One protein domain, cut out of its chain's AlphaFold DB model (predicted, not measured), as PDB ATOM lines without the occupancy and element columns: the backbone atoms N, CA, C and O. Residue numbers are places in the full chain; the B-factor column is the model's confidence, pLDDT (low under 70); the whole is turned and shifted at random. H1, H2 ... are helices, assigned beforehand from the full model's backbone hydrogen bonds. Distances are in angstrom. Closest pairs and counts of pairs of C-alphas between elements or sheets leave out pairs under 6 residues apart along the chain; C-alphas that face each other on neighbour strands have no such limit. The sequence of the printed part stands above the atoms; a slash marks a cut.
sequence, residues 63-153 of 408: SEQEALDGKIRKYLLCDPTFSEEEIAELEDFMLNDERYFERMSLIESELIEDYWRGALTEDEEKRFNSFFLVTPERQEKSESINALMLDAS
ATOM      1  N   SER A  63     224.630 205.144 155.637       65.69
ATOM      2  CA  SER A  63     223.507 205.475 156.526       65.69
ATOM      3  C   SER A  63     222.145 205.115 155.924       65.69
ATOM      4  O   SER A  63     221.251 204.693 156.655       65.69
ATOM      5  N   GLU A  64     221.974 205.256 154.607       68.88
ATOM      6  CA  GLU A  64     220.737 204.859 153.924       68.88
ATOM      7  C   GLU A  64     220.590 203.336 153.888       68.88
ATOM      8  O   GLU A  64     219.489 202.819 154.075       68.88
ATOM      9  N   GLN A  65     221.699 202.614 153.702       68.44
ATOM     10  CA  GLN A  65     221.728 201.152 153.747       68.44
ATOM     11  C   GLN A  65     221.425 200.624 155.148       68.44
ATOM     12  O   GLN A  65     220.563 199.766 155.287       68.44
ATOM     13  N   GLU A  66     222.050 201.170 156.191       74.00
ATOM     14  CA  GLU A  66     221.760 200.785 157.578       74.00
ATOM     15  C   GLU A  66     220.304 201.093 157.966       74.00
ATOM     16  O   GLU A  66     219.644 200.292 158.634       74.00
ATOM     17  N   ALA A  67     219.758 202.224 157.504       76.88
ATOM     18  CA  ALA A  67     218.349 202.549 157.701       76.88
ATOM     19  C   ALA A  67     217.427 201.559 156.971       76.88
ATOM     20  O   ALA A  67     216.414 201.128 157.532       76.88
ATOM     21  N   LEU A  68     217.774 201.177 155.738       81.19
ATOM     22  CA  LEU A  68     217.040 200.185 154.960       81.19
ATOM     23  C   LEU A  68     217.084 198.803 155.624       81.19
ATOM     24  O   LEU A  68     216.041 198.167 155.755       81.19
ATOM     25  N   ASP A  69     218.241 198.372 156.117       85.25
ATOM     26  CA  ASP A  69     218.406 197.108 156.844       85.25
ATOM     27  C   ASP A  69     217.534 197.064 158.086       85.25
ATOM     28  O   ASP A  69     216.838 196.079 158.335       85.25
ATOM     29  N   GLY A  70     217.518 198.162 158.843       83.81
ATOM     30  CA  GLY A  70     216.654 198.310 160.003       83.81
ATOM     31  C   GLY A  70     215.172 198.191 159.637       83.81
ATOM     32  O   GLY A  70     214.426 197.500 160.332       83.81
ATOM     33  N   LYS A  71     214.738 198.813 158.531       85.00
ATOM     34  CA  LYS A  71     213.359 198.687 158.020       85.00
ATOM     35  C   LYS A  71     213.036 197.246 157.615       85.00
ATOM     36  O   LYS A  71     212.009 196.710 158.020       85.00
ATOM     37  N   ILE A  72     213.932 196.601 156.874       83.81
ATOM     38  CA  ILE A  72     213.812 195.211 156.423       83.81
ATOM     39  C   ILE A  72     213.729 194.248 157.617       83.81
ATOM     40  O   ILE A  72     212.852 193.387 157.662       83.81
ATOM     41  N   ARG A  73     214.588 194.419 158.628       87.62
ATOM     42  CA  ARG A  73     214.590 193.601 159.848       87.62
ATOM     43  C   ARG A  73     213.277 193.739 160.618       87.62
ATOM     44  O   ARG A  73     212.687 192.734 161.014       87.62
ATOM     45  N   LYS A  74     212.786 194.972 160.780       85.56
ATOM     46  CA  LYS A  74     211.483 195.256 161.403       85.56
ATOM     47  C   LYS A  74     210.330 194.624 160.629       85.56
ATOM     48  O   LYS A  74     209.455 194.020 161.245       85.56
ATOM     49  N   TYR A  75     210.358 194.710 159.299       84.75
ATOM     50  CA  TYR A  75     209.378 194.061 158.432       84.75
ATOM     51  C   TYR A  75     209.360 192.539 158.637       84.75
ATOM     52  O   TYR A  75     208.302 191.970 158.901       84.75
ATOM     53  N   LEU A  76     210.526 191.883 158.602       84.38
ATOM     54  CA  LEU A  76     210.653 190.428 158.773       84.38
ATOM     55  C   LEU A  76     210.207 189.927 160.152       84.38
ATOM     56  O   LEU A  76     209.663 188.827 160.262       84.38
ATOM     57  N   LEU A  77     210.430 190.725 161.198       85.44
ATOM     58  CA  LEU A  77     210.021 190.417 162.569       85.44
ATOM     59  C   LEU A  77     208.583 190.848 162.895       85.44
ATOM     60  O   LEU A  77     208.135 190.637 164.025       85.44
ATOM     61  N   CYS A  78     207.853 191.432 161.938       81.88
ATOM     62  CA  CYS A  78     206.539 192.035 162.169       81.88
ATOM     63  C   CYS A  78     206.557 192.997 163.371       81.88
ATOM     64  O   CYS A  78     205.727 192.896 164.281       81.88
ATOM     65  N   ASP A  79     207.547 193.890 163.409       83.69
ATOM     66  CA  ASP A  79     207.674 194.875 164.475       83.69
ATOM     67  C   ASP A  79     206.456 195.824 164.470       83.69
ATOM     68  O   ASP A  79     206.138 196.407 163.432       83.69
ATOM     69  N   PRO A  80     205.760 196.004 165.608       78.50
ATOM     70  CA  PRO A  80     204.562 196.839 165.686       78.50
ATOM     71  C   PRO A  80     204.831 198.336 165.483       78.50
ATOM     72  O   PRO A  80     203.881 199.100 165.342       78.50
ATOM     73  N   THR A  81     206.093 198.773 165.509       82.00
ATOM     74  CA  THR A  81     206.482 200.161 165.217       82.00
ATOM     75  C   THR A  81     206.504 200.473 163.723       82.00
ATOM     76  O   THR A  81     206.625 201.639 163.364       82.00
ATOM     77  N   PHE A  82     206.396 199.454 162.865       81.69
ATOM     78  CA  PHE A  82     206.417 199.601 161.416       81.69
ATOM     79  C   PHE A  82     204.995 199.855 160.896       81.69
ATOM     80  O   PHE A  82     204.117 198.998 161.032       81.69
ATOM     81  N   SER A  83     204.753 201.056 160.365       82.44
ATOM     82  CA  SER A  83     203.423 201.489 159.915       82.44
ATOM     83  C   SER A  83     202.980 200.789 158.626       82.44
ATOM     84  O   SER A  83     203.806 200.307 157.852       82.44
ATOM     85  N   GLU A  84     201.667 200.734 158.373       77.81
ATOM     86  CA  GLU A  84     201.127 200.123 157.147       77.81
ATOM     87  C   GLU A  84     201.587 200.863 155.883       77.81
ATOM     88  O   GLU A  84     201.822 200.230 154.853       77.81
ATOM     89  N   GLU A  85     201.772 202.181 155.967       78.56
ATOM     90  CA  GLU A  85     202.310 203.000 154.885       78.56
ATOM     91  C   GLU A  85     203.769 202.637 154.565       78.56
ATOM     92  O   GLU A  85     204.097 202.407 153.402       78.56
ATOM     93  N   GLU A  86     204.628 202.512 155.582       79.69
ATOM     94  CA  GLU A  86     206.035 202.109 155.407       79.69
ATOM     95  C   GLU A  86     206.166 200.673 154.889       79.69
ATOM     96  O   GLU A  86     207.068 200.367 154.108       79.69
ATOM     97  N   ILE A  87     205.258 199.786 155.304       77.75
ATOM     98  CA  ILE A  87     205.156 198.422 154.782       77.75
ATOM     99  C   ILE A  87     204.844 198.450 153.289       77.75
ATOM    100  O   ILE A  87     205.524 197.783 152.514       77.75
ATOM    101  N   ALA A  88     203.819 199.203 152.886       77.25
ATOM    102  CA  ALA A  88     203.407 199.282 151.492       77.25
ATOM    103  C   ALA A  88     204.506 199.891 150.611       77.25
ATOM    104  O   ALA A  88     204.752 199.396 149.514       77.25
ATOM    105  N   GLU A  89     205.191 200.921 151.109       82.81
ATOM    106  CA  GLU A  89     206.339 201.531 150.442       82.81
ATOM    107  C   GLU A  89     207.488 200.524 150.264       82.81
ATOM    108  O   GLU A  89     208.015 200.367 149.163       82.81
ATOM    109  N   LEU A  90     207.846 199.783 151.320       81.69
ATOM    110  CA  LEU A  90     208.888 198.756 151.246       81.69
ATOM    111  C   LEU A  90     208.509 197.624 150.278       81.69
ATOM    112  O   LEU A  90     209.347 197.185 149.494       81.69
ATOM    113  N   GLU A  91     207.258 197.163 150.311       79.81
ATOM    114  CA  GLU A  91     206.748 196.123 149.410       79.81
ATOM    115  C   GLU A  91     206.774 196.572 147.945       79.81
ATOM    116  O   GLU A  91     207.164 195.789 147.078       79.81
ATOM    117  N   ASP A  92     206.415 197.825 147.659       78.62
ATOM    118  CA  ASP A  92     206.494 198.388 146.309       78.62
ATOM    119  C   ASP A  92     207.948 198.470 145.821       78.62
ATOM    120  O   ASP A  92     208.260 198.011 144.719       78.62
ATOM    121  N   PHE A  93     208.872 198.943 146.666       79.31
ATOM    122  CA  PHE A  93     210.297 198.960 146.323       79.31
ATOM    123  C   PHE A  93     210.852 197.562 146.056       79.31
ATOM    124  O   PHE A  93     211.567 197.373 145.076       79.31
ATOM    125  N   MET A  94     210.485 196.564 146.862       72.69
ATOM    126  CA  MET A  94     210.901 195.176 146.635       72.69
ATOM    127  C   MET A  94     210.348 194.589 145.331       72.69
ATOM    128  O   MET A  94     210.985 193.735 144.719       72.69
ATOM    129  N   LEU A  95     209.156 195.013 144.906       74.12
ATOM    130  CA  LEU A  95     208.544 194.553 143.660       74.12
ATOM    131  C   LEU A  95     209.123 195.237 142.417       74.12
ATOM    132  O   LEU A  95     209.077 194.639 141.335       74.12
ATOM    133  N   ASN A  96     209.627 196.462 142.566       75.75
ATOM    134  CA  ASN A  96     210.092 197.303 141.466       75.75
ATOM    135  C   ASN A  96     211.621 197.310 141.304       75.75
ATOM    136  O   ASN A  96     212.105 197.512 140.189       75.75
ATOM    137  N   ASP A  97     212.384 197.068 142.374       74.88
ATOM    138  CA  ASP A  97     213.848 197.090 142.370       74.88
ATOM    139  C   ASP A  97     214.434 195.827 143.018       74.88
ATOM    140  O   ASP A  97     214.411 195.639 144.236       74.88
ATOM    141  N   GLU A  98     215.030 194.973 142.181       70.44
ATOM    142  CA  GLU A  98     215.634 193.702 142.597       70.44
ATOM    143  C   GLU A  98     216.720 193.880 143.669       70.44
ATOM    144  O   GLU A  98     216.912 193.016 144.519       70.44
ATOM    145  N   ARG A  99     217.406 195.028 143.708       70.44
ATOM    146  CA  ARG A  99     218.476 195.271 144.691       70.44
ATOM    147  C   ARG A  99     217.939 195.321 146.121       70.44
ATOM    148  O   ARG A  99     218.615 194.888 147.051       70.44
ATOM    149  N   TYR A 100     216.716 195.822 146.302       76.12
ATOM    150  CA  TYR A 100     216.038 195.814 147.602       76.12
ATOM    151  C   TYR A 100     215.665 194.391 148.007       76.12
ATOM    152  O   TYR A 100     215.751 194.027 149.182       76.12
ATOM    153  N   PHE A 101     215.299 193.571 147.023       69.31
ATOM    154  CA  PHE A 101     214.989 192.171 147.232       69.31
ATOM    155  C   PHE A 101     216.226 191.343 147.636       69.31
ATOM    156  O   PHE A 101     216.190 190.585 148.611       69.31
ATOM    157  N   GLU A 102     217.354 191.541 146.953       71.44
ATOM    158  CA  GLU A 102     218.637 190.932 147.322       71.44
ATOM    159  C   GLU A 102     219.048 191.324 148.750       71.44
ATOM    160  O   GLU A 102     219.477 190.474 149.538       71.44
ATOM    161  N   ARG A 103     218.846 192.595 149.125       78.88
ATOM    162  CA  ARG A 103     219.138 193.072 150.483       78.88
ATOM    163  C   ARG A 103     218.248 192.411 151.536       78.88
ATOM    164  O   ARG A 103     218.761 191.985 152.566       78.88
ATOM    165  N   MET A 104     216.953 192.242 151.265       79.19
ATOM    166  CA  MET A 104     216.031 191.491 152.131       79.19
ATOM    167  C   MET A 104     216.528 190.062 152.380       79.19
ATOM    168  O   MET A 104     216.567 189.610 153.523       79.19
ATOM    169  N   SER A 105     216.959 189.370 151.323       74.12
ATOM    170  CA  SER A 105     217.475 187.998 151.417       74.12
ATOM    171  C   SER A 105     218.726 187.887 152.298       74.12
ATOM    172  O   SER A 105     218.911 186.873 152.986       74.12
ATOM    173  N   LEU A 106     219.572 188.923 152.290       77.38
ATOM    174  CA  LEU A 106     220.747 189.022 153.154       77.38
ATOM    175  C   LEU A 106     220.332 189.167 154.624       77.38
ATOM    176  O   LEU A 106     220.716 188.331 155.439       77.38
ATOM    177  N   ILE A 107     219.481 190.149 154.939       82.75
ATOM    178  CA  ILE A 107     219.006 190.401 156.311       82.75
ATOM    179  C   ILE A 107     218.224 189.208 156.869       82.75
ATOM    180  O   ILE A 107     218.337 188.891 158.048       82.75
ATOM    181  N   GLU A 108     217.461 188.498 156.034       80.50
ATOM    182  CA  GLU A 108     216.796 187.258 156.435       80.50
ATOM    183  C   GLU A 108     217.802 186.202 156.915       80.50
ATOM    184  O   GLU A 108     217.581 185.538 157.927       80.50
ATOM    185  N   SER A 109     218.906 186.044 156.187       76.56
ATOM    186  CA  SER A 109     219.946 185.071 156.527       76.56
ATOM    187  C   SER A 109     220.690 185.494 157.797       76.56
ATOM    188  O   SER A 109     220.878 184.666 158.684       76.56
ATOM    189  N   GLU A 110     221.003 186.786 157.941       80.00
ATOM    190  CA  GLU A 110     221.577 187.347 159.173       80.00
ATOM    191  C   GLU A 110     220.667 187.119 160.386       80.00
ATOM    192  O   GLU A 110     221.134 186.688 161.435       80.00
ATOM    193  N   LEU A 111     219.357 187.333 160.246       83.75
ATOM    194  CA  LEU A 111     218.393 187.144 161.330       83.75
ATOM    195  C   LEU A 111     218.312 185.677 161.789       83.75
ATOM    196  O   LEU A 111     218.187 185.401 162.983       83.75
ATOM    197  N   ILE A 112     218.402 184.734 160.846       78.50
ATOM    198  CA  ILE A 112     218.475 183.299 161.143       78.50
ATOM    199  C   ILE A 112     219.771 182.975 161.896       78.50
ATOM    200  O   ILE A 112     219.741 182.243 162.886       78.50
ATOM    201  N   GLU A 113     220.908 183.512 161.460       74.38
ATOM    202  CA  GLU A 113     222.183 183.306 162.148       74.38
ATOM    203  C   GLU A 113     222.183 183.904 163.560       74.38
ATOM    204  O   GLU A 113     222.597 183.233 164.510       74.38
ATOM    205  N   ASP A 114     221.668 185.124 163.722       80.69
ATOM    206  CA  ASP A 114     221.522 185.792 165.016       80.69
ATOM    207  C   ASP A 114     220.682 184.950 165.984       80.69
ATOM    208  O   ASP A 114     221.010 184.845 167.170       80.69
ATOM    209  N   TYR A 115     219.615 184.314 165.489       83.12
ATOM    210  CA  TYR A 115     218.785 183.408 166.278       83.12
ATOM    211  C   TYR A 115     219.596 182.217 166.806       83.12
ATOM    212  O   TYR A 115     219.620 181.973 168.017       83.12
ATOM    213  N   TRP A 116     220.323 181.516 165.930       81.19
ATOM    214  CA  TRP A 116     221.122 180.343 166.308       81.19
ATOM    215  C   TRP A 116     222.305 180.691 167.216       81.19
ATOM    216  O   TRP A 116     222.625 179.938 168.138       81.19
ATOM    217  N   ARG A 117     222.921 181.862 167.019       76.94
ATOM    218  CA  ARG A 117     223.987 182.387 167.889       76.94
ATOM    219  C   ARG A 117     223.460 182.930 169.218       76.94
ATOM    220  O   ARG A 117     224.239 183.119 170.150       76.94
ATOM    221  N   GLY A 118     222.153 183.165 169.335       79.12
ATOM    222  CA  GLY A 118     221.552 183.803 170.501       79.12
ATOM    223  C   GLY A 118     221.890 185.288 170.628       79.12
ATOM    224  O   GLY A 118     221.979 185.775 171.752       79.12
ATOM    225  N   ALA A 119     222.113 185.965 169.500       82.12
ATOM    226  CA  ALA A 119     222.394 187.396 169.410       82.12
ATOM    227  C   ALA A 119     221.118 188.256 169.306       82.12
ATOM    228  O   ALA A 119     221.193 189.471 169.476       82.12
ATOM    229  N   LEU A 120     219.952 187.643 169.063       80.00
ATOM    230  CA  LEU A 120     218.666 188.342 169.118       80.00
ATOM    231  C   LEU A 120     218.345 188.811 170.539       80.00
ATOM    232  O   LEU A 120     218.586 188.104 171.521       80.00
ATOM    233  N   THR A 121     217.738 189.990 170.646       85.62
ATOM    234  CA  THR A 121     217.124 190.434 171.903       85.62
ATOM    235  C   THR A 121     215.933 189.542 172.275       85.62
ATOM    236  O   THR A 121     215.353 188.871 171.423       85.62
ATOM    237  N   GLU A 122     215.515 189.548 173.544       83.50
ATOM    238  CA  GLU A 122     214.393 188.712 174.012       83.50
ATOM    239  C   GLU A 122     213.088 188.993 173.241       83.50
ATOM    240  O   GLU A 122     212.309 188.082 172.946       83.50
ATOM    241  N   ASP A 123     212.853 190.256 172.883       83.12
ATOM    242  CA  ASP A 123     211.679 190.663 172.114       83.12
ATOM    243  C   ASP A 123     211.777 190.240 170.645       83.12
ATOM    244  O   ASP A 123     210.787 189.768 170.077       83.12
ATOM    245  N   GLU A 124     212.955 190.367 170.027       85.38
ATOM    246  CA  GLU A 124     213.192 189.878 168.666       85.38
ATOM    247  C   GLU A 124     213.074 188.354 168.597       85.38
ATOM    248  O   GLU A 124     212.424 187.845 167.693       85.38
ATOM    249  N   GLU A 125     213.614 187.614 169.568       85.50
ATOM    250  CA  GLU A 125     213.531 186.151 169.616       85.50
ATOM    251  C   GLU A 125     212.072 185.673 169.723       85.50
ATOM    252  O   GLU A 125     211.652 184.746 169.021       85.50
ATOM    253  N   LYS A 126     211.249 186.327 170.555       84.69
ATOM    254  CA  LYS A 126     209.807 186.031 170.645       84.69
ATOM    255  C   LYS A 126     209.099 186.257 169.312       84.69
ATOM    256  O   LYS A 126     208.294 185.415 168.900       84.69
ATOM    257  N   ARG A 127     209.389 187.368 168.634       80.94
ATOM    258  CA  ARG A 127     208.814 187.699 167.320       80.94
ATOM    259  C   ARG A 127     209.299 186.751 166.231       80.94
ATOM    260  O   ARG A 127     208.493 186.291 165.430       80.94
ATOM    261  N   PHE A 128     210.574 186.390 166.253       84.06
ATOM    262  CA  PHE A 128     211.162 185.432 165.331       84.06
ATOM    263  C   PHE A 128     210.440 184.079 165.419       84.06
ATOM    264  O   PHE A 128     209.921 183.574 164.425       84.06
ATOM    265  N   ASN A 129     210.276 183.539 166.628       84.44
ATOM    266  CA  ASN A 129     209.545 182.285 166.823       84.44
ATOM    267  C   ASN A 129     208.050 182.395 166.459       84.44
ATOM    268  O   ASN A 129     207.471 181.438 165.953       84.44
ATOM    269  N   SER A 130     207.416 183.544 166.723       77.75
ATOM    270  CA  SER A 130     205.960 183.712 166.568       77.75
ATOM    271  C   SER A 130     205.511 184.116 165.165       77.75
ATOM    272  O   SER A 130     204.368 183.846 164.804       77.75
ATOM    273  N   PHE A 131     206.365 184.800 164.400       77.56
ATOM    274  CA  PHE A 131     206.010 185.413 163.115       77.56
ATOM    275  C   PHE A 131     206.954 185.016 161.987       77.56
ATOM    276  O   PHE A 131     206.493 184.791 160.870       77.56
ATOM    277  N   PHE A 132     208.252 184.883 162.262       80.88
ATOM    278  CA  PHE A 132     209.217 184.517 161.233       80.88
ATOM    279  C   PHE A 132     209.150 183.017 160.909       80.88
ATOM    280  O   PHE A 132     208.932 182.649 159.760       80.88
ATOM    281  N   LEU A 133     209.228 182.138 161.913       79.69
ATOM    282  CA  LEU A 133     209.230 180.678 161.726       79.69
ATOM    283  C   LEU A 133     207.841 180.056 161.474       79.69
ATOM    284  O   LEU A 133     207.678 178.845 161.602       79.69
ATOM    285  N   VAL A 134     206.821 180.844 161.134       73.94
ATOM    286  CA  VAL A 134     205.453 180.331 160.914       73.94
ATOM    287  C   VAL A 134     205.326 179.589 159.583       73.94
ATOM    288  O   VAL A 134     204.560 178.631 159.481       73.94
ATOM    289  N   THR A 135     206.059 180.024 158.560       67.88
ATOM    290  CA  THR A 135     206.011 179.434 157.216       67.88
ATOM    291  C   THR A 135     206.982 178.251 157.104       67.88
ATOM    292  O   THR A 135     208.147 178.423 157.484       67.88
ATOM    293  N   PRO A 136     206.567 177.099 156.539       62.31
ATOM    294  CA  PRO A 136     207.443 175.943 156.338       62.31
ATOM    295  C   PRO A 136     208.743 176.279 155.597       62.31
ATOM    296  O   PRO A 136     209.798 175.761 155.948       62.31
ATOM    297  N   GLU A 137     208.711 177.200 154.631       63.12
ATOM    298  CA  GLU A 137     209.904 177.544 153.850       63.12
ATOM    299  C   GLU A 137     210.969 178.279 154.681       63.12
ATOM    300  O   GLU A 137     212.167 178.043 154.520       63.12
ATOM    301  N   ARG A 138     210.552 179.132 155.628       72.06
ATOM    302  CA  ARG A 138     211.473 179.791 156.574       72.06
ATOM    303  C   ARG A 138     212.022 178.819 157.619       72.06
ATOM    304  O   ARG A 138     213.160 178.988 158.054       72.06
ATOM    305  N   GLN A 139     211.253 177.794 157.993       71.94
ATOM    306  CA  GLN A 139     211.740 176.709 158.854       71.94
ATOM    307  C   GLN A 139     212.834 175.904 158.142       71.94
ATOM    308  O   GLN A 139     213.928 175.766 158.682       71.94
ATOM    309  N   GLU A 140     212.594 175.481 156.895       66.50
ATOM    310  CA  GLU A 140     213.577 174.748 156.079       66.50
ATOM    311  C   GLU A 140     214.862 175.567 155.860       66.50
ATOM    312  O   GLU A 140     215.977 175.051 156.003       66.50
ATOM    313  N   LYS A 141     214.732 176.869 155.561       67.19
ATOM    314  CA  LYS A 141     215.885 177.774 155.422       67.19
ATOM    315  C   LYS A 141     216.666 177.892 156.735       67.19
ATOM    316  O   LYS A 141     217.896 177.842 156.707       67.19
ATOM    317  N   SER A 142     215.968 178.013 157.866       71.50
ATOM    318  CA  SER A 142     216.588 178.083 159.193       71.50
ATOM    319  C   SER A 142     217.377 176.819 159.535       71.50
ATOM    320  O   SER A 142     218.530 176.905 159.955       71.50
ATOM    321  N   GLU A 143     216.795 175.644 159.289       72.62
ATOM    322  CA  GLU A 143     217.451 174.351 159.510       72.62
ATOM    323  C   GLU A 143     218.663 174.155 158.593       72.62
ATOM    324  O   GLU A 143     219.706 173.677 159.041       72.62
ATOM    325  N   SER A 144     218.564 174.586 157.333       63.66
ATOM    326  CA  SER A 144     219.675 174.531 156.377       63.66
ATOM    327  C   SER A 144     220.857 175.392 156.823       63.66
ATOM    328  O   SER A 144     222.002 174.944 156.785       63.66
ATOM    329  N   ILE A 145     220.596 176.622 157.278       70.00
ATOM    330  CA  ILE A 145     221.642 177.521 157.788       70.00
ATOM    331  C   ILE A 145     222.259 176.955 159.070       70.00
ATOM    332  O   ILE A 145     223.480 176.971 159.210       70.00
ATOM    333  N   ASN A 146     221.451 176.383 159.966       77.00
ATOM    334  CA  ASN A 146     221.964 175.705 161.155       77.00
ATOM    335  C   ASN A 146     222.905 174.546 160.795       77.00
ATOM    336  O   ASN A 146     223.987 174.432 161.362       77.00
ATOM    337  N   ALA A 147     222.531 173.713 159.818       69.56
ATOM    338  CA  ALA A 147     223.370 172.609 159.358       69.56
ATOM    339  C   ALA A 147     224.729 173.098 158.819       69.56
ATOM    340  O   ALA A 147     225.762 172.525 159.162       69.56
ATOM    341  N   LEU A 148     224.742 174.190 158.045       70.62
ATOM    342  CA  LEU A 148     225.977 174.816 157.556       70.62
ATOM    343  C   LEU A 148     226.821 175.407 158.691       70.62
ATOM    344  O   LEU A 148     228.043 175.280 158.685       70.62
ATOM    345  N   MET A 149     226.181 176.047 159.670       65.06
ATOM    346  CA  MET A 149     226.866 176.624 160.825       65.06
ATOM    347  C   MET A 149     227.510 175.539 161.696       65.06
ATOM    348  O   MET A 149     228.643 175.715 162.145       65.06
ATOM    349  N   LEU A 150     226.820 174.413 161.904       72.69
ATOM    350  CA  LEU A 150     227.350 173.254 162.621       72.69
ATOM    351  C   LEU A 150     228.592 172.680 161.920       72.69
ATOM    352  O   LEU A 150     229.615 172.494 162.577       72.69
ATOM    353  N   ASP A 151     228.547 172.483 160.600       68.81
ATOM    354  CA  ASP A 151     229.694 172.007 159.810       68.81
ATOM    355  C   ASP A 151     230.880 172.992 159.845       68.81
ATOM    356  O   ASP A 151     232.017 172.614 160.133       68.81
ATOM    357  N   ALA A 152     230.610 174.292 159.680       69.25
ATOM    358  CA  ALA A 152     231.631 175.336 159.774       69.25
ATOM    359  C   ALA A 152     232.277 175.404 161.171       69.25
ATOM    360  O   ALA A 152     233.483 175.621 161.286       69.25
ATOM    361  N   SER A 153     231.495 175.192 162.235       64.56
ATOM    362  CA  SER A 153     232.008 175.141 163.609       64.56
ATOM    363  C   SER A 153     232.832 173.883 163.901       64.56
ATOM    364  O   SER A 153     233.751 173.944 164.712       64.56
TER     365      SER A 153
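This is residues 63 to 153 of the 408 residues of an uncharacterized protein of Acidobacteria bacterium (UniProt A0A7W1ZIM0). Long helix H3 runs through the middle, with H1 and H5 packed steeply on opposite sides of it, H2 making a corner at its first end and H4 near its last. The printed part has 91 residues with five named helices, H1 to H5 along the chain, and no named strand: all helix. It is compact, radius of gyration of the C-alphas 13.5 A, spanning 39 by 28 by 26 A.

H1, residues 63 to 76, begins at C-alpha (223.507, 205.475, 156.526) and is 19.9 A long. H2 is residues 84 to 96, 18.3 A; H3 98 to 117, 28.9 A; H4 122 to 132, 14.4 A; H5 136 to 153, 25.6 A, ending at C-alpha (232.008, 175.141, 163.609).

The hub H3 touches H1 with residues 103 to 111 alone, closest C-alphas Ile 72 and Met 104, 6.1 A, at a steep tilt of 67 degrees. H3 touches H5 with residues 109 to 116 alone, closest C-alphas Ile 112 and Ser 142, 5.9 A. H2 and H3 touch only at the corner, closest C-alphas Met 94 and Phe 101, 5.1 A. H3 and H4 are close but not clearly touching, closest C-alphas Tyr 115 and Glu 125, 6.8 A. In the five helices every O i to N i+4 pair is within hydrogen-bond range.

The farthest C-alphas, Glu 85 and Asp 151, are 41.6 A apart. The printed part has no cut and no long link. Fifteen residues have pLDDT under 70, among them 151 to 153.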